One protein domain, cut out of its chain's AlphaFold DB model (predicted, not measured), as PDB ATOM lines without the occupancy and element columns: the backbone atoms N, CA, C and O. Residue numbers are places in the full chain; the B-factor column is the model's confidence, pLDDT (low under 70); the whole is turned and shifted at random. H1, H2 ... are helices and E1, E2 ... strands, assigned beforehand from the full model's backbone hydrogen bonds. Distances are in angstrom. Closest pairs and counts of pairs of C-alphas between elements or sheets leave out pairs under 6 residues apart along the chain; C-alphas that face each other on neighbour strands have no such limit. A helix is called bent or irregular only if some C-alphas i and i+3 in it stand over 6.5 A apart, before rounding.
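AT A GLANCE: This is residues 71 to 236 of the 239 residues of an uncharacterized protein of Actinomadura rubteroloni (UniProt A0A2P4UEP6). Three helices lie side by side, the short H6 between the long H2 and H5, and H2 packs over one face of a small three-stranded sheet. H3 crosses from residues 101 to 104 of H2 to residues 175 to 182 of H5, with the short H4 after it, and three long stretches without a named element join the parts. The printed part has 166 residues, in the order H1 H2 E1 H3 H4 H5 H6 E2 E3; the mixed sheet runs E1 E3 E2. The class is mostly helix, and the whole is compact, with a radius of gyration of the C-alphas of 16.0 A and spans of 47 by 33 by 27 A.

IN THESE COORDINATES: Pass H1, residues 78 to 81, and find C-alpha 84 at (175.735, 203.391, 218.145); from there H2 runs 30.9 A to residue 104. H2 is irregular: C-alphas 100 and 103 are 7.1 A apart. Next come E1, residues 112 to 116, H3, residues 131 to 143 and 17.7 A long, and H4, residues 145 to 148. H3 is only just irregular, with C-alphas 132 and 135 6.8 A apart. H5, residues 163 to 184, begins at C-alpha (187.437, 213.845, 237.955) and spans 31.7 A. H6 holds residues 210 to 218, E2 222 to 226, and E3 231 to 235, ending at C-alpha (176.380, 208.626, 228.475).

HOW THE PARTS SIT: Begin at H5, the hub. With residues 169 to 179 it touches H6 at a shallow tilt of 31 degrees, opposite ways, a helical hairpin; the closest C-alphas, Gly 176 and Phe 210, are 4.9 A apart. H6 touches residues 89 to 97 of H2 at a shallow tilt of 21 degrees, opposite ways; the closest C-alphas, Ala 93 and Pro 212, are 4.8 A apart. H2 and H5 are apart. H3 touches H5 at a steep tilt of 62 degrees, closest at C-alphas 140 and 178, 6.1 A. H4 and H5 only just touch, with 3 pairs of C-alphas within 8 A, closest at Leu 148 and Leu 181, 6.7 A. H2 and H6 on one face of the sheet make two layers, one of helices and one of strands; H2 has a height over the sheet of 9.3 A. H1 and H5 only graze the sheet. E1 and E3 are parallel, with N 113 and O 231 at 2.8 A; the hairpin E2 and E3 is antiparallel, with N 224 and O 232 at 2.9 A. In H5 and H6 every O i to N i+4 pair is within hydrogen-bond range; in H2 it is 15 of 17, in H3 6 of 9, and H1 and H4 are too short for one.

THE WHOLE: The farthest C-alphas, Arg 73 and Asp 146, are 49.0 A apart. The printed part has no cut. The links E1 to H3, H4 to H5 and H5 to H6 are long. The model's pLDDT is under 70 at residues 117 to 131 and 153 to 165.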
ATOM      1  N   LEU A  71     161.453 207.299 228.675       81.06
ATOM      2  CA  LEU A  71     161.173 207.529 227.270       81.06
ATOM      3  C   LEU A  71     161.750 206.379 226.448       81.06
ATOM      4  O   LEU A  71     162.844 205.893 226.739       81.06
ATOM      5  N   ASP A  72     161.067 206.011 225.368       81.94
ATOM      6  CA  ASP A  72     161.579 205.030 224.396       81.94
ATOM      7  C   ASP A  72     162.687 205.618 223.504       81.94
ATOM      8  O   ASP A  72     163.374 204.902 222.778       81.94
ATOM      9  N   ARG A  73     162.871 206.945 223.538       79.44
ATOM     10  CA  ARG A  73     163.858 207.675 222.736       79.44
ATOM     11  C   ARG A  73     164.729 208.576 223.604       79.44
ATOM     12  O   ARG A  73     164.231 209.128 224.588       79.44
ATOM     13  N   PRO A  74     166.008 208.771 223.235       79.69
ATOM     14  CA  PRO A  74     166.888 209.649 223.982       79.69
ATOM     15  C   PRO A  74     166.391 211.098 223.901       79.69
ATOM     16  O   PRO A  74     166.113 211.578 222.801       79.69
ATOM     17  N   PRO A  75     166.334 211.833 225.028       70.12
ATOM     18  CA  PRO A  75     165.996 213.258 225.010       70.12
ATOM     19  C   PRO A  75     167.061 214.084 224.271       70.12
ATOM     20  O   PRO A  75     166.757 215.114 223.677       70.12
ATOM     21  N   VAL A  76     168.311 213.605 224.277       73.00
ATOM     22  CA  VAL A  76     169.439 214.159 223.522       73.00
ATOM     23  C   VAL A  76     170.013 213.034 222.650       73.00
ATOM     24  O   VAL A  76     170.759 212.203 223.169       73.00
ATOM     25  N   PRO A  77     169.665 212.962 221.350       72.75
ATOM     26  CA  PRO A  77     170.088 211.863 220.471       72.75
ATOM     27  C   PRO A  77     171.587 211.848 220.148       72.75
ATOM     28  O   PRO A  77     172.183 210.783 220.020       72.75
ATOM     29  N   ALA A  78     172.221 213.026 220.094       76.88
ATOM     30  CA  ALA A  78     173.599 213.217 219.633       76.88
ATOM     31  C   ALA A  78     174.654 212.226 220.187       76.88
ATOM     32  O   ALA A  78     175.415 211.695 219.378       76.88
ATOM     33  N   PRO A  79     174.754 211.943 221.505       73.00
ATOM     34  CA  PRO A  79     175.726 210.972 222.011       73.00
ATOM     35  C   PRO A  79     175.464 209.536 221.533       73.00
ATOM     36  O   PRO A  79     176.424 208.796 221.349       73.00
ATOM     37  N   PHE A  80     174.205 209.154 221.302       83.00
ATOM     38  CA  PHE A  80     173.832 207.806 220.863       83.00
ATOM     39  C   PHE A  80     173.971 207.634 219.351       83.00
ATOM     40  O   PHE A  80     174.454 206.603 218.890       83.00
ATOM     41  N   ASP A  81     173.611 208.662 218.583       84.00
ATOM     42  CA  ASP A  81     173.730 208.655 217.123       84.00
ATOM     43  C   ASP A  81     175.193 208.738 216.667       84.00
ATOM     44  O   ASP A  81     175.562 208.201 215.622       84.00
ATOM     45  N   ALA A  82     176.047 209.402 217.452       84.19
ATOM     46  CA  ALA A  82     177.467 209.534 217.146       84.19
ATOM     47  C   ALA A  82     178.274 208.249 217.397       84.19
ATOM     48  O   ALA A  82     179.390 208.148 216.890       84.19
ATOM     49  N   ASP A  83     177.765 207.315 218.204       86.44
ATOM     50  CA  ASP A  83     178.475 206.087 218.583       86.44
ATOM     51  C   ASP A  83     177.518 204.913 218.902       86.44
ATOM     52  O   ASP A  83     177.488 204.391 220.021       86.44
ATOM     53  N   PRO A  84     176.714 204.457 217.924       90.00
ATOM     54  CA  PRO A  84     175.735 203.391 218.145       90.00
ATOM     55  C   PRO A  84     176.390 202.045 218.495       90.00
ATOM     56  O   PRO A  84     175.813 201.243 219.233       90.00
ATOM     57  N   ASP A  85     177.604 201.786 217.998       89.38
ATOM     58  CA  ASP A  85     178.371 200.579 218.320       89.38
ATOM     59  C   ASP A  85     178.855 200.584 219.770       89.38
ATOM     60  O   ASP A  85     178.662 199.592 220.477       89.38
ATOM     61  N   GLY A  86     179.417 201.705 220.238       90.44
ATOM     62  CA  GLY A  86     179.833 201.856 221.627       90.44
ATOM     63  C   GLY A  86     178.661 201.758 222.599       90.44
ATOM     64  O   GLY A  86     178.786 201.086 223.623       90.44
ATOM     65  N   VAL A  87     177.498 202.324 222.250       90.69
ATOM     66  CA  VAL A  87     176.258 202.157 223.027       90.69
ATOM     67  C   VAL A  87     175.907 200.677 223.149       90.69
ATOM     68  O   VAL A  87     175.804 200.174 224.265       90.69
ATOM     69  N   ARG A  88     175.782 199.940 222.034       92.25
ATOM     70  CA  ARG A  88     175.439 198.502 222.072       92.25
ATOM     71  C   ARG A  88     176.433 197.691 222.895       92.25
ATOM     72  O   ARG A  88     176.018 196.868 223.712       92.25
ATOM     73  N   HIS A  89     177.724 197.953 222.708       93.62
ATOM     74  CA  HIS A  89     178.782 197.290 223.458       93.62
ATOM     75  C   HIS A  89     178.665 197.565 224.963       93.62
ATOM     76  O   HIS A  89     178.704 196.629 225.762       93.62
ATOM     77  N   ALA A  90     178.441 198.821 225.359       93.25
ATOM     78  CA  ALA A  90     178.256 199.191 226.757       93.25
ATOM     79  C   ALA A  90     177.042 198.487 227.382       93.25
ATOM     80  O   ALA A  90     177.134 197.990 228.503       93.25
ATOM     81  N   GLU A  91     175.921 198.379 226.668       94.94
ATOM     82  CA  GLU A  91     174.739 197.679 227.181       94.94
ATOM     83  C   GLU A  91     174.954 196.170 227.332       94.94
ATOM     84  O   GLU A  91     174.479 195.559 228.292       94.94
ATOM     85  N   GLU A  92     175.635 195.534 226.381       96.19
ATOM     86  CA  GLU A  92     175.969 194.113 226.464       96.19
ATOM     87  C   GLU A  92     176.932 193.833 227.622       96.19
ATOM     88  O   GLU A  92     176.705 192.907 228.415       96.19
ATOM     89  N   ALA A  93     177.963 194.666 227.762       95.88
ATOM     90  CA  ALA A  93     178.900 194.605 228.867       95.88
ATOM     91  C   ALA A  93     178.169 194.806 230.205       95.88
ATOM     92  O   ALA A  93     178.344 194.014 231.130       95.88
ATOM     93  N   ALA A  94     177.252 195.769 230.299       94.50
ATOM     94  CA  ALA A  94     176.482 196.025 231.514       94.50
ATOM     95  C   ALA A  94     175.622 194.825 231.933       94.50
ATOM     96  O   ALA A  94     175.687 194.381 233.082       94.50
ATOM     97  N   ARG A  95     174.886 194.227 230.987       95.50
ATOM     98  CA  ARG A  95     174.113 192.998 231.241       95.50
ATOM     99  C   ARG A  95     175.017 191.834 231.636       95.50
ATOM    100  O   ARG A  95     174.662 191.035 232.500       95.50
ATOM    101  N   THR A  96     176.197 191.733 231.029       96.75
ATOM    102  CA  THR A  96     177.190 190.719 231.397       96.75
ATOM    103  C   THR A  96     177.696 190.932 232.819       96.75
ATOM    104  O   THR A  96     177.723 189.972 233.585       96.75
ATOM    105  N   ALA A  97     178.030 192.163 233.206       94.75
ATOM    106  CA  ALA A  97     178.456 192.492 234.563       94.75
ATOM    107  C   ALA A  97     177.397 192.088 235.596       94.75
ATOM    108  O   ALA A  97     177.715 191.376 236.547       94.75
ATOM    109  N   VAL A  98     176.132 192.455 235.370       93.81
ATOM    110  CA  VAL A  98     175.021 192.121 236.274       93.81
ATOM    111  C   VAL A  98     174.799 190.613 236.379       93.81
ATOM    112  O   VAL A  98     174.726 190.089 237.488       93.81
ATOM    113  N   ARG A  99     174.811 189.872 235.262       95.50
ATOM    114  CA  ARG A  99     174.738 188.399 235.306       95.50
ATOM    115  C   ARG A  99     175.884 187.778 236.104       95.50
ATOM    116  O   ARG A  99     175.666 186.823 236.844       95.50
ATOM    117  N   ARG A 100     177.104 188.311 235.979       95.75
ATOM    118  CA  ARG A 100     178.273 187.833 236.742       95.75
ATOM    119  C   ARG A 100     178.205 188.212 238.224       95.75
ATOM    120  O   ARG A 100     178.827 187.547 239.049       95.75
ATOM    121  N   LEU A 101     177.417 189.228 238.571       93.81
ATOM    122  CA  LEU A 101     177.115 189.604 239.949       93.81
ATOM    123  C   LEU A 101     175.978 188.780 240.579       93.81
ATOM    124  O   LEU A 101     175.794 188.869 241.792       93.81
ATOM    125  N   ALA A 102     175.261 187.944 239.819       93.62
ATOM    126  CA  ALA A 102     174.147 187.147 240.338       93.62
ATOM    127  C   ALA A 102     174.502 186.257 241.550       93.62
ATOM    128  O   ALA A 102     173.778 186.320 242.543       93.62
ATOM    129  N   PRO A 103     175.649 185.538 241.579       94.50
ATOM    130  CA  PRO A 103     176.065 184.773 242.765       94.50
ATOM    131  C   PRO A 103     176.273 185.630 244.027       94.50
ATOM    132  O   PRO A 103     176.345 185.117 245.141       94.50
ATOM    133  N   TRP A 104     176.385 186.948 243.857       91.94
ATOM    134  CA  TRP A 104     176.582 187.933 244.918       91.94
ATOM    135  C   TRP A 104     175.273 188.633 245.316       91.94
ATOM    136  O   TRP A 104     175.302 189.673 245.979       91.94
ATOM    137  N   GLY A 105     174.127 188.057 244.936       88.88
ATOM    138  CA  GLY A 105     172.789 188.521 245.304       88.88
ATOM    139  C   GLY A 105     172.277 189.700 244.478       88.88
ATOM    140  O   GLY A 105     171.238 190.270 244.815       88.88
ATOM    141  N   VAL A 106     172.993 190.094 243.422       88.50
ATOM    142  CA  VAL A 106     172.515 191.126 242.494       88.50
ATOM    143  C   VAL A 106     171.506 190.492 241.533       88.50
ATOM    144  O   VAL A 106     171.834 189.489 240.902       88.50
ATOM    145  N   PRO A 107     170.288 191.035 241.402       84.75
ATOM    146  CA  PRO A 107     169.287 190.502 240.485       84.75
ATOM    147  C   PRO A 107     169.788 190.486 239.040       84.75
ATOM    148  O   PRO A 107     170.423 191.433 238.579       84.75
ATOM    149  N   ALA A 108     169.472 189.422 238.303       87.50
ATOM    150  CA  ALA A 108     169.789 189.312 236.883       87.50
ATOM    151  C   ALA A 108     168.789 190.117 236.027       87.50
ATOM    152  O   ALA A 108     167.990 189.543 235.292       87.50
ATOM    153  N   VAL A 109     168.828 191.445 236.145       89.50
ATOM    154  CA  VAL A 109     168.035 192.369 235.320       89.50
ATOM    155  C   VAL A 109     168.632 192.526 233.920       89.50
ATOM    156  O   VAL A 109     169.846 192.431 233.726       89.50
ATOM    157  N   ASP A 110     167.776 192.763 232.927       91.69
ATOM    158  CA  ASP A 110     168.160 192.900 231.516       91.69
ATOM    159  C   ASP A 110     167.793 194.259 230.896       91.69
ATOM    160  O   ASP A 110     168.393 194.663 229.889       91.69
ATOM    161  N   ARG A 111     166.839 194.965 231.510       92.62
ATOM    162  CA  ARG A 111     166.422 196.323 231.163       92.62
ATOM    163  C   ARG A 111     167.566 197.302 231.401       92.62
ATOM    164  O   ARG A 111     168.174 197.300 232.464       92.62
ATOM    165  N   VAL A 112     167.834 198.161 230.423       92.06
ATOM    166  CA  VAL A 112     168.845 199.219 230.497       92.06
ATOM    167  C   VAL A 112     168.159 200.575 230.455       92.06
ATOM    168  O   VAL A 112     167.365 200.855 229.558       92.06
ATOM    169  N   VAL A 113     168.498 201.431 231.413       88.81
ATOM    170  CA  VAL A 113     168.047 202.818 231.491       88.81
ATOM    171  C   VAL A 113     169.250 203.734 231.308       88.81
ATOM    172  O   VAL A 113     170.144 203.795 232.154       88.81
ATOM    173  N   TRP A 114     169.258 204.478 230.207       88.12
ATOM    174  CA  TRP A 114     170.271 205.485 229.930       88.12
ATOM    175  C   TRP A 114     169.950 206.817 230.596       88.12
ATOM    176  O   TRP A 114     168.803 207.265 230.626       88.12
ATOM    177  N   ARG A 115     171.006 207.479 231.063       83.12
ATOM    178  CA  ARG A 115     171.027 208.882 231.475       83.12
ATOM    179  C   ARG A 115     172.025 209.624 230.593       83.12
ATOM    180  O   ARG A 115     173.123 209.118 230.364       83.12
ATOM    181  N   VAL A 116     171.664 210.811 230.114       72.75
ATOM    182  CA  VAL A 116     172.613 211.699 229.426       72.75
ATOM    183  C   VAL A 116     173.066 212.755 230.414       72.75
ATOM    184  O   VAL A 116     172.230 213.487 230.948       72.75
ATOM    185  N   GLY A 117     174.374 212.819 230.648       61.59
ATOM    186  CA  GLY A 117     174.952 213.774 231.584       61.59
ATOM    187  C   GLY A 117     174.518 213.589 233.037       61.59
ATOM    188  O   GLY A 117     173.932 212.574 233.431       61.59
ATOM    189  N   GLY A 118     174.849 214.593 233.845       53.16
ATOM    190  CA  GLY A 118     174.611 214.595 235.287       53.16
ATOM    191  C   GLY A 118     175.758 213.999 236.119       53.16
ATOM    192  O   GLY A 118     176.571 213.205 235.635       53.16
ATOM    193  N   PRO A 119     175.866 214.398 237.398       48.34
ATOM    194  CA  PRO A 119     176.943 213.951 238.262       48.34
ATOM    195  C   PRO A 119     176.817 212.453 238.553       48.34
ATOM    196  O   PRO A 119     175.737 211.945 238.857       48.34
ATOM    197  N   LEU A 120     177.952 211.749 238.558       54.16
ATOM    198  CA  LEU A 120     178.048 210.493 239.300       54.16
ATOM    199  C   LEU A 120     177.730 210.805 240.769       54.16
ATOM    200  O   LEU A 120     178.332 211.718 241.341       54.16
ATOM    201  N   HIS A 121     176.783 210.080 241.365       48.78
ATOM    202  CA  HIS A 121     176.342 210.329 242.736       48.78
ATOM    203  C   HIS A 121     177.533 210.383 243.713       48.78
ATOM    204  O   HIS A 121     178.438 209.543 243.682       48.78
ATOM    205  N   ARG A 122     177.523 211.375 244.609       42.72
ATOM    206  CA  ARG A 122     178.277 211.351 245.871       42.72
ATOM    207  C   ARG A 122     177.293 210.978 246.993       42.72
ATOM    208  O   ARG A 122     176.153 211.416 246.921       42.72
ATOM    209  N   PRO A 123     177.707 210.230 248.030       43.19
ATOM    210  CA  PRO A 123     179.057 209.752 248.289       43.19
ATOM    211  C   PRO A 123     179.425 208.510 247.470       43.19
ATOM    212  O   PRO A 123     178.593 207.676 247.134       43.19
ATOM    213  N   VAL A 124     180.730 208.365 247.235       45.16
ATOM    214  CA  VAL A 124     181.429 207.260 246.546       45.16
ATOM    215  C   VAL A 124     181.289 205.915 247.299       45.16
ATOM    216  O   VAL A 124     182.096 205.017 247.116       45.16
ATOM    217  N   LYS A 125     180.316 205.765 248.208       39.16
ATOM    218  CA  LYS A 125     180.202 204.595 249.093       39.16
ATOM    219  C   LYS A 125     179.761 203.338 248.331       39.16
ATOM    220  O   LYS A 125     180.269 202.266 248.637       39.16
ATOM    221  N   ALA A 126     178.926 203.459 247.294       45.44
ATOM    222  CA  ALA A 126     178.636 202.354 246.378       45.44
ATOM    223  C   ALA A 126     179.780 202.209 245.361       45.44
ATOM    224  O   ALA A 126     179.712 202.640 244.211       45.44
ATOM    225  N   THR A 127     180.896 201.666 245.840       53.97
ATOM    226  CA  THR A 127     182.099 201.430 245.034       53.97
ATOM    227  C   THR A 127     181.987 200.189 244.136       53.97
ATOM    228  O   THR A 127     182.831 199.948 243.271       53.97
ATOM    229  N   VAL A 128     180.944 199.396 244.381       57.50
ATOM    230  CA  VAL A 128     180.494 198.258 243.593       57.50
ATOM    231  C   VAL A 128     179.100 198.615 243.067       57.50
ATOM    232  O   VAL A 128     178.374 199.329 243.763       57.50
ATOM    233  N   PRO A 129     178.687 198.160 241.874       59.47
ATOM    234  CA  PRO A 129     177.489 198.701 241.241       59.47
ATOM    235  C   PRO A 129     176.134 198.376 241.894       59.47
ATOM    236  O   PRO A 129     175.103 198.739 241.345       59.47
ATOM    237  N   HIS A 130     176.122 197.691 243.040       65.31
ATOM    238  CA  HIS A 130     174.920 197.350 243.795       65.31
ATOM    239  C   HIS A 130     175.283 197.155 245.284       65.31
ATOM    240  O   HIS A 130     176.302 196.506 245.554       65.31
ATOM    241  N   PRO A 131     174.470 197.604 246.265       68.75
ATOM    242  CA  PRO A 131     174.761 197.435 247.697       68.75
ATOM    243  C   PRO A 131     175.026 195.979 248.106       68.75
ATOM    244  O   PRO A 131     175.964 195.680 248.839       68.75
ATOM    245  N   ARG A 132     174.253 195.030 247.564       72.06
ATOM    246  CA  ARG A 132     174.482 193.587 247.781       72.06
ATOM    247  C   ARG A 132     175.859 193.091 247.310       72.06
ATOM    248  O   ARG A 132     176.387 192.151 247.897       72.06
ATOM    249  N   ALA A 133     176.492 193.734 246.337       75.12
ATOM    250  CA  ALA A 133     177.821 193.347 245.873       75.12
ATOM    251  C   ALA A 133     178.966 194.001 246.678       75.12
ATOM    252  O   ALA A 133     180.131 193.672 246.466       75.12
ATOM    253  N   GLU A 134     178.661 194.852 247.663       80.81
ATOM    254  CA  GLU A 134     179.647 195.492 248.550       80.81
ATOM    255  C   GLU A 134     180.477 194.482 249.366       80.81
ATOM    256  O   GLU A 134     181.620 194.747 249.753       80.81
ATOM    257  N   VAL A 135     179.939 193.274 249.557       84.69
ATOM    258  CA  VAL A 135     180.662 192.121 250.109       84.69
ATOM    259  C   VAL A 135     181.991 191.872 249.390       84.69
ATOM    260  O   VAL A 135     182.985 191.594 250.053       84.69
ATOM    261  N   LEU A 136     182.064 192.058 248.067       89.06
ATOM    262  CA  LEU A 136     183.297 191.877 247.298       89.06
ATOM    263  C   LEU A 136     184.390 192.839 247.750       89.06
ATOM    264  O   LEU A 136     185.534 192.437 247.948       89.06
ATOM    265  N   ARG A 137     184.037 194.110 247.979       87.56
ATOM    266  CA  ARG A 137     184.995 195.094 248.489       87.56
ATOM    267  C   ARG A 137     185.516 194.670 249.858       87.56
ATOM    268  O   ARG A 137     186.719 194.746 250.106       87.56
ATOM    269  N   ARG A 138     184.615 194.248 250.747       87.62
ATOM    270  CA  ARG A 138     184.976 193.776 252.086       87.62
ATOM    271  C   ARG A 138     185.918 192.572 252.009       87.62
ATOM    272  O   ARG A 138     186.939 192.585 252.689       87.62
ATOM    273  N   LEU A 139     185.617 191.594 251.156       89.44
ATOM    274  CA  LEU A 139     186.480 190.435 250.947       89.44
ATOM    275  C   LEU A 139     187.880 190.871 250.504       89.44
ATOM    276  O   LEU A 139     188.855 190.566 251.175       89.44
ATOM    277  N   PHE A 140     187.992 191.680 249.448       90.94
ATOM    278  CA  PHE A 140     189.299 192.051 248.897       90.94
ATOM    279  C   PHE A 140     190.162 192.934 249.794       90.94
ATOM    280  O   PHE A 140     191.384 192.820 249.772       90.94
ATOM    281  N   PHE A 141     189.563 193.873 250.525       86.56
ATOM    282  CA  PHE A 141     190.333 194.903 251.231       86.56
ATOM    283  C   PHE A 141     190.321 194.767 252.746       86.56
ATOM    284  O   PHE A 141     190.958 195.577 253.418       86.56
ATOM    285  N   ARG A 142     189.598 193.785 253.286       87.50
ATOM    286  CA  ARG A 142     189.573 193.519 254.720       87.50
ATOM    287  C   ARG A 142     189.788 192.052 255.024       87.50
ATOM    288  O   ARG A 142     190.711 191.735 255.754       87.50
ATOM    289  N   ASP A 143     188.942 191.183 254.485       88.81
ATOM    290  CA  ASP A 143     188.948 189.784 254.916       88.81
ATOM    291  C   ASP A 143     190.101 188.993 254.253       88.81
ATOM    292  O   ASP A 143     190.573 188.032 254.843       88.81
ATOM    293  N   TRP A 144     190.596 189.433 253.086       92.12
ATOM    294  CA  TRP A 144     191.764 188.874 252.387       92.12
ATOM    295  C   TRP A 144     192.929 189.865 252.236       92.12
ATOM    296  O   TRP A 144     193.722 189.760 251.295       92.12
ATOM    297  N   SER A 145     193.014 190.902 253.078       90.75
ATOM    298  CA  SER A 145     194.040 191.941 252.901       90.75
ATOM    299  C   SER A 145     195.462 191.392 253.012       90.75
ATOM    300  O   SER A 145     196.351 191.854 252.291       90.75
ATOM    301  N   ASP A 146     195.668 190.402 253.877       90.88
ATOM    302  CA  ASP A 146     196.982 189.820 254.149       90.88
ATOM    303  C   ASP A 146     197.394 188.869 253.018       90.88
ATOM    304  O   ASP A 146     198.519 188.928 252.521       90.88
ATOM    305  N   GLU A 147     196.452 188.065 252.528       93.50
ATOM    306  CA  GLU A 147     196.635 187.139 251.415       93.50
ATOM    307  C   GLU A 147     196.841 187.881 250.096       93.50
ATOM    308  O   GLU A 147     197.678 187.492 249.276       93.50
ATOM    309  N   LEU A 148     196.082 188.958 249.869       90.56
ATOM    310  CA  LEU A 148     196.183 189.745 248.645       90.56
ATOM    311  C   LEU A 148     197.386 190.689 248.651       90.56
ATOM    312  O   LEU A 148     197.942 190.961 247.579       90.56
ATOM    313  N   GLY A 149     197.816 191.130 249.832       90.50
ATOM    314  CA  GLY A 149     198.827 192.158 250.008       90.50
ATOM    315  C   GLY A 149     198.365 193.519 249.481       90.50
ATOM    316  O   GLY A 149     197.180 193.794 249.271       90.50
ATOM    317  N   ARG A 150     199.320 194.422 249.230       85.94
ATOM    318  CA  ARG A 150     199.002 195.760 248.715       85.94
ATOM    319  C   ARG A 150     198.545 195.687 247.258       85.94
ATOM    320  O   ARG A 150     199.365 195.553 246.356       85.94
ATOM    321  N   ILE A 151     197.251 195.896 247.024       81.94
ATOM    322  CA  ILE A 151     196.688 196.079 245.678       81.94
ATOM    323  C   ILE A 151     196.965 197.523 245.219       81.94
ATOM    324  O   ILE A 151     196.374 198.454 245.788       81.94
ATOM    325  N   PRO A 152     197.841 197.747 244.218       75.19
ATOM    326  CA  PRO A 152     198.215 199.086 243.777       75.19
ATOM    327  C   PRO A 152     197.014 199.868 243.247       75.19
ATOM    328  O   PRO A 152     196.131 199.312 242.594       75.19
ATOM    329  N   HIS A 153     197.012 201.176 243.494       66.25
ATOM    330  CA  HIS A 153     196.101 202.086 242.812       66.25
ATOM    331  C   HIS A 153     196.603 202.285 241.382       66.25
ATOM    332  O   HIS A 153     197.770 202.625 241.185       66.25
ATOM    333  N   HIS A 154     195.746 202.068 240.385       61.09
ATOM    334  CA  HIS A 154     196.054 202.508 239.031       61.09
ATOM    335  C   HIS A 154     195.734 203.993 238.902       61.09
ATOM    336  O   HIS A 154     194.641 204.436 239.253       61.09
ATOM    337  N   HIS A 155     196.687 204.747 238.363       55.53
ATOM    338  CA  HIS A 155     196.399 206.053 237.797       55.53
ATOM    339  C   HIS A 155     195.659 205.823 236.478       55.53
ATOM    340  O   HIS A 155     196.235 205.284 235.535       55.53
ATOM    341  N   VAL A 156     194.377 206.178 236.429       54.03
ATOM    342  CA  VAL A 156     193.662 206.295 235.155       54.03
ATOM    343  C   VAL A 156     194.044 207.647 234.556       54.03
ATOM    344  O   VAL A 156     193.932 208.650 235.267       54.03
ATOM    345  N   PRO A 157     194.540 207.699 233.305       50.09
ATOM    346  CA  PRO A 157     194.822 208.959 232.625       50.09
ATOM    347  C   PRO A 157     193.579 209.859 232.659       50.09
ATOM    348  O   PRO A 157     192.491 209.428 232.285       50.09
ATOM    349  N   LEU A 158     193.736 211.085 233.159       49.53
ATOM    350  CA  LEU A 158     192.637 212.008 233.488       49.53
ATOM    351  C   LEU A 158     192.154 212.851 232.296       49.53
ATOM    352  O   LEU A 158     191.335 213.751 232.476       49.53
ATOM    353  N   ASP A 159     192.655 212.602 231.091       47.41
ATOM    354  CA  ASP A 159     192.432 213.506 229.969       47.41
ATOM    355  C   ASP A 159     190.972 213.466 229.485       47.41
ATOM    356  O   ASP A 159     190.540 212.540 228.800       47.41
ATOM    357  N   GLY A 160     190.206 214.505 229.836       48.28
ATOM    358  CA  GLY A 160     188.853 214.753 229.325       48.28
ATOM    359  C   GLY A 160     187.716 214.017 230.041       48.28
ATOM    360  O   GLY A 160     186.572 214.117 229.603       48.28
ATOM    361  N   LEU A 161     187.996 213.311 231.137       48.66
ATOM    362  CA  LEU A 161     186.979 212.749 232.026       48.66
ATOM    363  C   LEU A 161     186.821 213.668 233.240       48.66
ATOM    364  O   LEU A 161     187.808 214.030 233.883       48.66
ATOM    365  N   THR A 162     185.584 214.035 233.589       56.34
ATOM    366  CA  THR A 162     185.314 214.718 234.862       56.34
ATOM    367  C   THR A 162     185.912 213.876 235.993       56.34
ATOM    368  O   THR A 162     185.833 212.646 235.974       56.34
ATOM    369  N   SER A 163     186.572 214.512 236.962       64.50
ATOM    370  CA  SER A 163     187.437 213.845 237.955       64.50
ATOM    371  C   SER A 163     186.792 212.651 238.679       64.50
ATOM    372  O   SER A 163     187.486 211.721 239.086       64.50
ATOM    373  N   LEU A 164     185.460 212.636 238.796       63.97
ATOM    374  CA  LEU A 164     184.683 211.539 239.377       63.97
ATOM    375  C   LEU A 164     184.582 210.303 238.470       63.97
ATOM    376  O   LEU A 164     184.625 209.180 238.969       63.97
ATOM    377  N   PHE A 165     184.475 210.491 237.156       69.69
ATOM    378  CA  PHE A 165     184.352 209.408 236.177       69.69
ATOM    379  C   PHE A 165     185.648 208.605 236.095       69.69
ATOM    380  O   PHE A 165     185.649 207.386 236.261       69.69
ATOM    381  N   ALA A 166     186.776 209.308 235.977       73.75
ATOM    382  CA  ALA A 166     188.092 208.685 236.004       73.75
ATOM    383  C   ALA A 166     188.389 208.002 237.351       73.75
ATOM    384  O   ALA A 166     188.948 206.905 237.372       73.75
ATOM    385  N   ALA A 167     187.973 208.598 238.475       74.31
ATOM    386  CA  ALA A 167     188.126 207.977 239.790       74.31
ATOM    387  C   ALA A 167     187.343 206.656 239.905       74.31
ATOM    388  O   ALA A 167     187.871 205.677 240.438       74.31
ATOM    389  N   ARG A 168     186.112 206.591 239.377       77.44
ATOM    390  CA  ARG A 168     185.291 205.369 239.401       77.44
ATOM    391  C   ARG A 168     185.834 204.294 238.458       77.44
ATOM    392  O   ARG A 168     185.922 203.134 238.857       77.44
ATOM    393  N   ALA A 169     186.293 204.680 237.269       82.25
ATOM    394  CA  ALA A 169     186.995 203.778 236.359       82.25
ATOM    395  C   ALA A 169     188.253 203.178 237.016       82.25
ATOM    396  O   ALA A 169     188.444 201.961 237.004       82.25
ATOM    397  N   ALA A 170     189.069 204.012 237.676       83.00
ATOM    398  CA  ALA A 170     190.263 203.569 238.403       83.00
ATOM    399  C   ALA A 170     189.916 202.598 239.531       83.00
ATOM    400  O   ALA A 170     190.627 201.618 239.773       83.00
ATOM    401  N   TRP A 171     188.803 202.857 240.213       83.56
ATOM    402  CA  TRP A 171     188.317 201.993 241.267       83.56
ATOM    403  C   TRP A 171     187.859 200.623 240.747       83.56
ATOM    404  O   TRP A 171     188.311 199.604 241.270       83.56
ATOM    405  N   HIS A 172     187.044 200.565 239.688       88.44
ATOM    406  CA  HIS A 172     186.651 199.289 239.070       88.44
ATOM    407  C   HIS A 172     187.869 198.521 238.531       88.44
ATOM    408  O   HIS A 172     187.954 197.309 238.713       88.44
ATOM    409  N   ALA A 173     188.864 199.213 237.965       89.31
ATOM    410  CA  ALA A 173     190.122 198.589 237.554       89.31
ATOM    411  C   ALA A 173     190.885 197.971 238.742       89.31
ATOM    412  O   ALA A 173     191.431 196.869 238.637       89.31
ATOM    413  N   ARG A 174     190.894 198.651 239.897       88.62
ATOM    414  CA  ARG A 174     191.486 198.132 241.137       88.62
ATOM    415  C   ARG A 174     190.744 196.893 241.645       88.62
ATOM    416  O   ARG A 174     191.401 195.924 242.017       88.62
ATOM    417  N   LEU A 175     189.410 196.909 241.634       91.12
ATOM    418  CA  LEU A 175     188.586 195.753 242.000       91.12
ATOM    419  C   LEU A 175     188.814 194.565 241.058       91.12
ATOM    420  O   LEU A 175     189.035 193.458 241.534       91.12
ATOM    421  N   GLY A 176     188.875 194.793 239.743       93.06
ATOM    422  CA  GLY A 176     189.187 193.738 238.775       93.06
ATOM    423  C   GLY A 176     190.573 193.126 238.989       93.06
ATOM    424  O   GLY A 176     190.759 191.919 238.856       93.06
ATOM    425  N   ARG A 177     191.562 193.925 239.405       92.75
ATOM    426  CA  ARG A 177     192.874 193.392 239.801       92.75
ATOM    427  C   ARG A 177     192.800 192.557 241.079       92.75
ATOM    428  O   ARG A 177     193.441 191.512 241.139       92.75
ATOM    429  N   ALA A 178     192.058 193.020 242.082       93.38
ATOM    430  CA  ALA A 178     191.847 192.272 243.318       93.38
ATOM    431  C   ALA A 178     191.180 190.918 243.041       93.38
ATOM    432  O   ALA A 178     191.649 189.898 243.538       93.38
ATOM    433  N   TRP A 179     190.165 190.910 242.169       95.44
ATOM    434  CA  TRP A 179     189.504 189.696 241.702       95.44
ATOM    435  C   TRP A 179     190.497 188.724 241.070       95.44
ATOM    436  O   TRP A 179     190.574 187.581 241.503       95.44
ATOM    437  N   ARG A 180     191.295 189.175 240.090       95.81
ATOM    438  CA  ARG A 180     192.296 188.317 239.432       95.81
ATOM    439  C   ARG A 180     193.283 187.716 240.428       95.81
ATOM    440  O   ARG A 180     193.494 186.516 240.405       95.81
ATOM    441  N   LEU A 181     193.808 188.514 241.358       95.81
ATOM    442  CA  LEU A 181     194.720 188.009 242.390       95.81
ATOM    443  C   LEU A 181     194.057 186.980 243.319       95.81
ATOM    444  O   LEU A 181     194.718 186.035 243.743       95.81
ATOM    445  N   ALA A 182     192.781 187.169 243.660       96.19
ATOM    446  CA  ALA A 182     192.029 186.210 244.465       96.19
ATOM    447  C   ALA A 182     191.759 184.909 243.689       96.19
ATOM    448  O   ALA A 182     191.891 183.825 244.253       96.19
ATOM    449  N   ALA A 183     191.431 185.017 242.399       97.19
ATOM    450  CA  ALA A 183     191.223 183.885 241.501       97.19
ATOM    451  C   ALA A 183     192.520 183.094 241.257       97.19
ATOM    452  O   ALA A 183     192.519 181.879 241.424       97.19
ATOM    453  N   ASP A 184     193.638 183.769 240.971       97.06
ATOM    454  CA  ASP A 184     194.957 183.148 240.756       97.06
ATOM    455  C   ASP A 184     195.433 182.360 241.987       97.06
ATOM    456  O   ASP A 184     196.124 181.349 241.871       97.06
ATOM    457  N   ARG A 185     195.050 182.816 243.186       96.94
ATOM    458  CA  ARG A 185     195.337 182.144 244.462       96.94
ATOM    459  C   ARG A 185     194.269 181.131 244.879       96.94
ATOM    460  O   ARG A 185     194.391 180.559 245.957       96.94
ATOM    461  N   ALA A 186     193.228 180.939 244.065       96.62
ATOM    462  CA  ALA A 186     192.077 180.092 244.363       96.62
ATOM    463  C   ALA A 186     191.472 180.360 245.757       96.62
ATOM    464  O   ALA A 186     191.090 179.434 246.478       96.62
ATOM    465  N   LEU A 187     191.402 181.637 246.161       96.75
ATOM    466  CA  LEU A 187     190.803 182.003 247.444       96.75
ATOM    467  C   LEU A 187     189.341 181.557 247.465       96.75
ATOM    468  O   LEU A 187     188.613 181.717 246.486       96.75
ATOM    469  N   THR A 188     188.915 180.986 248.585       97.38
ATOM    470  CA  THR A 188     187.557 180.464 248.753       97.38
ATOM    471  C   THR A 188     186.685 181.491 249.459       97.38
ATOM    472  O   THR A 188     187.094 182.046 250.479       97.38
ATOM    473  N   VAL A 189     185.476 181.733 248.947       96.12
ATOM    474  CA  VAL A 189     184.521 182.668 249.560       96.12
ATOM    475  C   VAL A 189     184.152 182.177 250.967       96.12
ATOM    476  O   VAL A 189     183.610 181.076 251.104       96.12
ATOM    477  N   PRO A 190     184.419 182.960 252.028       93.69
ATOM    478  CA  PRO A 190     184.184 182.518 253.393       93.69
ATOM    479  C   PRO A 190     182.686 182.453 253.702       93.69
ATOM    480  O   PRO A 190     181.899 183.253 253.198       93.69
ATOM    481  N   ALA A 191     182.296 181.564 254.617       91.31
ATOM    482  CA  ALA A 191     180.908 181.440 255.080       91.31
ATOM    483  C   ALA A 191     180.334 182.736 255.692       91.31
ATOM    484  O   ALA A 191     179.124 182.924 255.726       91.31
ATOM    485  N   SER A 192     181.197 183.658 256.130       86.06
ATOM    486  CA  SER A 192     180.824 184.969 256.675       86.06
ATOM    487  C   SER A 192     180.398 186.003 255.622       86.06
ATOM    488  O   SER A 192     180.009 187.110 255.995       86.06
ATOM    489  N   ALA A 193     180.477 185.680 254.326       83.19
ATOM    490  CA  ALA A 193     180.164 186.601 253.234       83.19
ATOM    491  C   ALA A 193     178.660 186.914 253.081       83.19
ATOM    492  O   ALA A 193     178.324 187.826 252.333       83.19
ATOM    493  N   ASP A 194     177.754 186.208 253.769       81.88
ATOM    494  CA  ASP A 194     176.294 186.388 253.637       81.88
ATOM    495  C   ASP A 194     175.798 186.261 252.174       81.88
ATOM    496  O   ASP A 194     174.883 186.944 251.731       81.88
ATOM    497  N   ARG A 195     176.435 185.405 251.361       85.38
ATOM    498  CA  ARG A 195     176.071 185.175 249.947       85.38
ATOM    499  C   ARG A 195     175.983 183.680 249.642       85.38
ATOM    500  O   ARG A 195     176.998 183.094 249.263       85.38
ATOM    501  N   PRO A 196     174.808 183.050 249.814       73.12
ATOM    502  CA  PRO A 196     174.693 181.592 249.789       73.12
ATOM    503  C   PRO A 196     175.180 180.964 248.475       73.12
ATOM    504  O   PRO A 196     175.814 179.916 248.513       73.12
ATOM    505  N   ASP A 197     174.994 181.639 247.336       90.12
ATOM    506  CA  ASP A 197     175.363 181.109 246.012       90.12
ATOM    507  C   ASP A 197     176.865 181.225 245.672       90.12
ATOM    508  O   ASP A 197     177.346 180.624 244.700       90.12
ATOM    509  N   ALA A 198     177.616 182.006 246.456       93.00
ATOM    510  CA  ALA A 198     179.060 182.185 246.305       93.00
ATOM    511  C   ALA A 198     179.865 181.482 247.409       93.00
ATOM    512  O   ALA A 198     180.996 181.070 247.159       93.00
ATOM    513  N   VAL A 199     179.306 181.346 248.617       94.44
ATOM    514  CA  VAL A 199     179.980 180.766 249.792       94.44
ATOM    515  C   VAL A 199     180.565 179.384 249.490       94.44
ATOM    516  O   VAL A 199     179.922 178.526 248.892       94.44
ATOM    517  N   GLY A 200     181.808 179.164 249.926       95.44
ATOM    518  CA  GLY A 200     182.524 177.898 249.767       95.44
ATOM    519  C   GLY A 200     183.078 177.645 248.363       95.44
ATOM    520  O   GLY A 200     183.812 176.679 248.175       95.44
ATOM    521  N   ARG A 201     182.779 178.504 247.381       97.12
ATOM    522  CA  ARG A 201     183.331 178.395 246.026       97.12
ATOM    523  C   ARG A 201     184.689 179.079 245.932       97.12
ATOM    524  O   ARG A 201     184.939 180.080 246.605       97.12
ATOM    525  N   SER A 202     185.546 178.562 245.055       97.50
ATOM    526  CA  SER A 202     186.782 179.242 244.673       97.50
ATOM    527  C   SER A 202     186.467 180.467 243.818       97.50
ATOM    528  O   SER A 202     185.620 180.417 242.925       97.50
ATOM    529  N   MET A 203     187.199 181.557 244.037       96.69
ATOM    530  CA  MET A 203     187.162 182.739 243.174       96.69
ATOM    531  C   MET A 203     187.568 182.425 241.728       96.69
ATOM    532  O   MET A 203     187.137 183.136 240.824       96.69
ATOM    533  N   ALA A 204     188.346 181.361 241.493       97.50
ATOM    534  CA  ALA A 204     188.698 180.900 240.146       97.50
ATOM    535  C   ALA A 204     187.492 180.342 239.368       97.50
ATOM    536  O   ALA A 204     187.448 180.443 238.144       97.50
ATOM    537  N   ASP A 205     186.498 179.803 240.080       97.38
ATOM    538  CA  ASP A 205     185.287 179.204 239.503       97.38
ATOM    539  C   ASP A 205     184.118 180.199 239.424       97.38
ATOM    540  O   ASP A 205     182.999 179.849 239.023       97.38
ATOM    541  N   LEU A 206     184.341 181.436 239.873       96.75
ATOM    542  CA  LEU A 206     183.367 182.515 239.833       96.75
ATOM    543  C   LEU A 206     183.696 183.455 238.664       96.75
ATOM    544  O   LEU A 206     184.863 183.756 238.406       96.75
ATOM    545  N   PRO A 207     182.684 183.954 237.938       96.69
ATOM    546  CA  PRO A 207     182.929 184.816 236.795       96.69
ATOM    547  C   PRO A 207     183.282 186.242 237.242       96.69
ATOM    548  O   PRO A 207     182.553 186.831 238.034       96.69
ATOM    549  N   ASP A 208     184.349 186.826 236.685       95.62
ATOM    550  CA  ASP A 208     184.788 188.193 237.011       95.62
ATOM    551  C   ASP A 208     183.769 189.255 236.554       95.62
ATOM    552  O   ASP A 208     183.630 189.483 235.342       95.62
ATOM    553  N   PRO A 209     183.076 189.949 237.477       95.06
ATOM    554  CA  PRO A 209     182.112 190.979 237.122       95.06
ATOM    555  C   PRO A 209     182.769 192.304 236.723       95.06
ATOM    556  O   PRO A 209     182.094 193.162 236.165       95.06
ATOM    557  N   PHE A 210     184.062 192.507 236.993       94.06
ATOM    558  CA  PHE A 210     184.727 193.793 236.786       94.06
ATOM    559  C   PHE A 210     185.280 193.964 235.381       94.06
ATOM    560  O   PHE A 210     185.290 195.089 234.891       94.06
ATOM    561  N   THR A 211     185.690 192.884 234.714       94.75
ATOM    562  CA  THR A 211     186.075 192.927 233.294       94.75
ATOM    563  C   THR A 211     185.041 193.663 232.422       94.75
ATOM    564  O   THR A 211     185.399 194.690 231.848       94.75
ATOM    565  N   PRO A 212     183.755 193.266 232.394       95.75
ATOM    566  CA  PRO A 212     182.754 193.982 231.602       95.75
ATOM    567  C   PRO A 212     182.487 195.412 232.103       95.75
ATOM    568  O   PRO A 212     182.193 196.302 231.315       95.75
ATOM    569  N   LEU A 213     182.637 195.695 233.401       91.56
ATOM    570  CA  LEU A 213     182.527 197.074 233.894       91.56
ATOM    571  C   LEU A 213     183.656 197.968 233.362       91.56
ATOM    572  O   LEU A 213     183.433 199.150 233.119       91.56
ATOM    573  N   ILE A 214     184.864 197.423 233.202       90.62
ATOM    574  CA  ILE A 214     186.018 198.122 232.621       90.62
ATOM    575  C   ILE A 214     185.807 198.369 231.124       90.62
ATOM    576  O   ILE A 214     186.157 199.445 230.644       90.62
ATOM    577  N   GLU A 215     185.191 197.428 230.407       92.06
ATOM    578  CA  GLU A 215     184.828 197.583 228.990       92.06
ATOM    579  C   GLU A 215     183.878 198.771 228.764       92.06
ATOM    580  O   GLU A 215     184.105 199.576 227.865       92.06
ATOM    581  N   ILE A 216     182.887 198.964 229.645       91.25
ATOM    582  CA  ILE A 216     181.976 200.126 229.598       91.25
ATOM    583  C   ILE A 216     182.755 201.443 229.700       91.25
ATOM    584  O   ILE A 216     182.541 202.355 228.898       91.25
ATOM    585  N   TRP A 217     183.698 201.530 230.649       87.62
ATOM    586  CA  TRP A 217     184.559 202.708 230.804       87.62
ATOM    587  C   TRP A 217     185.444 202.936 229.576       87.62
ATOM    588  O   TRP A 217     185.612 204.076 229.147       87.62
ATOM    589  N   ALA A 218     185.997 201.864 229.002       86.81
ATOM    590  CA  ALA A 218     186.831 201.929 227.805       86.81
ATOM    591  C   ALA A 218     186.047 202.413 226.573       86.81
ATOM    592  O   ALA A 218     186.612 203.107 225.728       86.81
ATOM    593  N   ALA A 219     184.747 202.116 226.507       86.81
ATOM    594  CA  ALA A 219     183.833 202.636 225.494       86.81
ATOM    595  C   ALA A 219     183.416 204.104 225.733       86.81
ATOM    596  O   ALA A 219     182.762 204.703 224.887       86.81
ATOM    597  N   GLY A 220     183.811 204.718 226.856       85.56
ATOM    598  CA  GLY A 220     183.489 206.111 227.180       85.56
ATOM    599  C   GLY A 220     182.141 206.306 227.878       85.56
ATOM    600  O   GLY A 220     181.682 207.442 227.993       85.56
ATOM    601  N   TYR A 221     181.532 205.225 228.369       87.44
ATOM    602  CA  TYR A 221     180.275 205.229 229.118       87.44
ATOM    603  C   TYR A 221     180.520 204.867 230.587       87.44
ATOM    604  O   TYR A 221     181.618 204.471 230.981       87.44
ATOM    605  N   ALA A 222     179.500 205.032 231.424       86.12
ATOM    606  CA  ALA A 222     179.562 204.722 232.849       86.12
ATOM    607  C   ALA A 222     178.500 203.704 233.241       86.12
ATOM    608  O   ALA A 222     177.339 203.841 232.863       86.12
ATOM    609  N   PHE A 223     178.880 202.767 234.107       86.56
ATOM    610  CA  PHE A 223     177.928 201.978 234.880       86.56
ATOM    611  C   PHE A 223     177.603 202.722 236.182       86.56
ATOM    612  O   PHE A 223     178.480 202.881 237.044       86.56
ATOM    613  N   ALA A 224     176.361 203.187 236.318       80.62
ATOM    614  CA  ALA A 224     175.908 203.935 237.485       80.62
ATOM    615  C   ALA A 224     175.544 202.988 238.633       80.62
ATOM    616  O   ALA A 224     176.221 202.995 239.661       80.62
ATOM    617  N   ASP A 225     174.530 202.152 238.436       81.19
ATOM    618  CA  ASP A 225     174.113 201.102 239.360       81.19
ATOM    619  C   ASP A 225     173.267 200.034 238.642       81.19
ATOM    620  O   ASP A 225     173.023 200.101 237.433       81.19
ATOM    621  N   ALA A 226     172.890 199.006 239.394       83.56
ATOM    622  CA  ALA A 226     171.787 198.123 239.065       83.56
ATOM    623  C   ALA A 226     170.787 198.158 240.223       83.56
ATOM    624  O   ALA A 226     171.190 198.216 241.386       83.56
ATOM    625  N   THR A 227     169.507 198.090 239.893       81.56
ATOM    626  CA  THR A 227     168.394 197.945 240.833       81.56
ATOM    627  C   THR A 227     167.713 196.595 240.609       81.56
ATOM    628  O   THR A 227     168.144 195.808 239.762       81.56
ATOM    629  N   ASP A 228     166.642 196.315 241.353       79.19
ATOM    630  CA  ASP A 228     165.809 195.134 241.107       79.19
ATOM    631  C   ASP A 228     165.079 195.198 239.743       79.19
ATOM    632  O   ASP A 228     164.682 194.155 239.225       79.19
ATOM    633  N   ASP A 229     164.987 196.381 239.117       82.38
ATOM    634  CA  ASP A 229     164.217 196.600 237.884       82.38
ATOM    635  C   ASP A 229     165.059 196.922 236.641       82.38
ATOM    636  O   ASP A 229     164.611 196.685 235.513       82.38
ATOM    637  N   ALA A 230     166.247 197.515 236.800       87.00
ATOM    638  CA  ALA A 230     167.029 197.999 235.665       87.00
ATOM    639  C   ALA A 230     168.532 198.129 235.940       87.00
ATOM    640  O   ALA A 230     169.001 198.234 237.069       87.00
ATOM    641  N   ILE A 231     169.288 198.185 234.847       89.81
ATOM    642  CA  ILE A 231     170.693 198.569 234.799       89.81
ATOM    643  C   ILE A 231     170.779 200.029 234.378       89.81
ATOM    644  O   ILE A 231     170.290 200.393 233.307       89.81
ATOM    645  N   HIS A 232     171.441 200.862 235.170       86.38
ATOM    646  CA  HIS A 232     171.563 202.281 234.879       86.38
ATOM    647  C   HIS A 232     172.929 202.601 234.272       86.38
ATOM    648  O   HIS A 232     173.979 202.407 234.894       86.38
ATOM    649  N   LEU A 233     172.907 203.140 233.053       88.62
ATOM    650  CA  LEU A 233     174.093 203.599 232.336       88.62
ATOM    651  C   LEU A 233     174.080 205.116 232.162       88.62
ATOM    652  O   LEU A 233     173.024 205.744 232.083       88.62
ATOM    653  N   ILE A 234     175.269 205.707 232.092       85.00
ATOM    654  CA  ILE A 234     175.450 207.138 231.843       85.00
ATOM    655  C   ILE A 234     176.253 207.321 230.558       85.00
ATOM    656  O   ILE A 234     177.361 206.790 230.421       85.00
ATOM    657  N   ALA A 235     175.690 208.100 229.639       84.25
ATOM    658  CA  ALA A 235     176.380 208.626 228.475       84.25
ATOM    659  C   ALA A 235     177.009 209.992 228.803       84.25
ATOM    660  O   ALA A 235     176.409 210.777 229.550       84.25
ATOM    661  N   PRO A 236     178.206 210.291 228.266       75.88
ATOM    662  CA  PRO A 236     178.833 211.593 228.452       75.88
ATOM    663  C   PRO A 236     177.987 212.697 227.810       75.88
ATOM    664  O   PRO A 236     177.284 212.464 226.823       75.88
TER     665      PRO A 236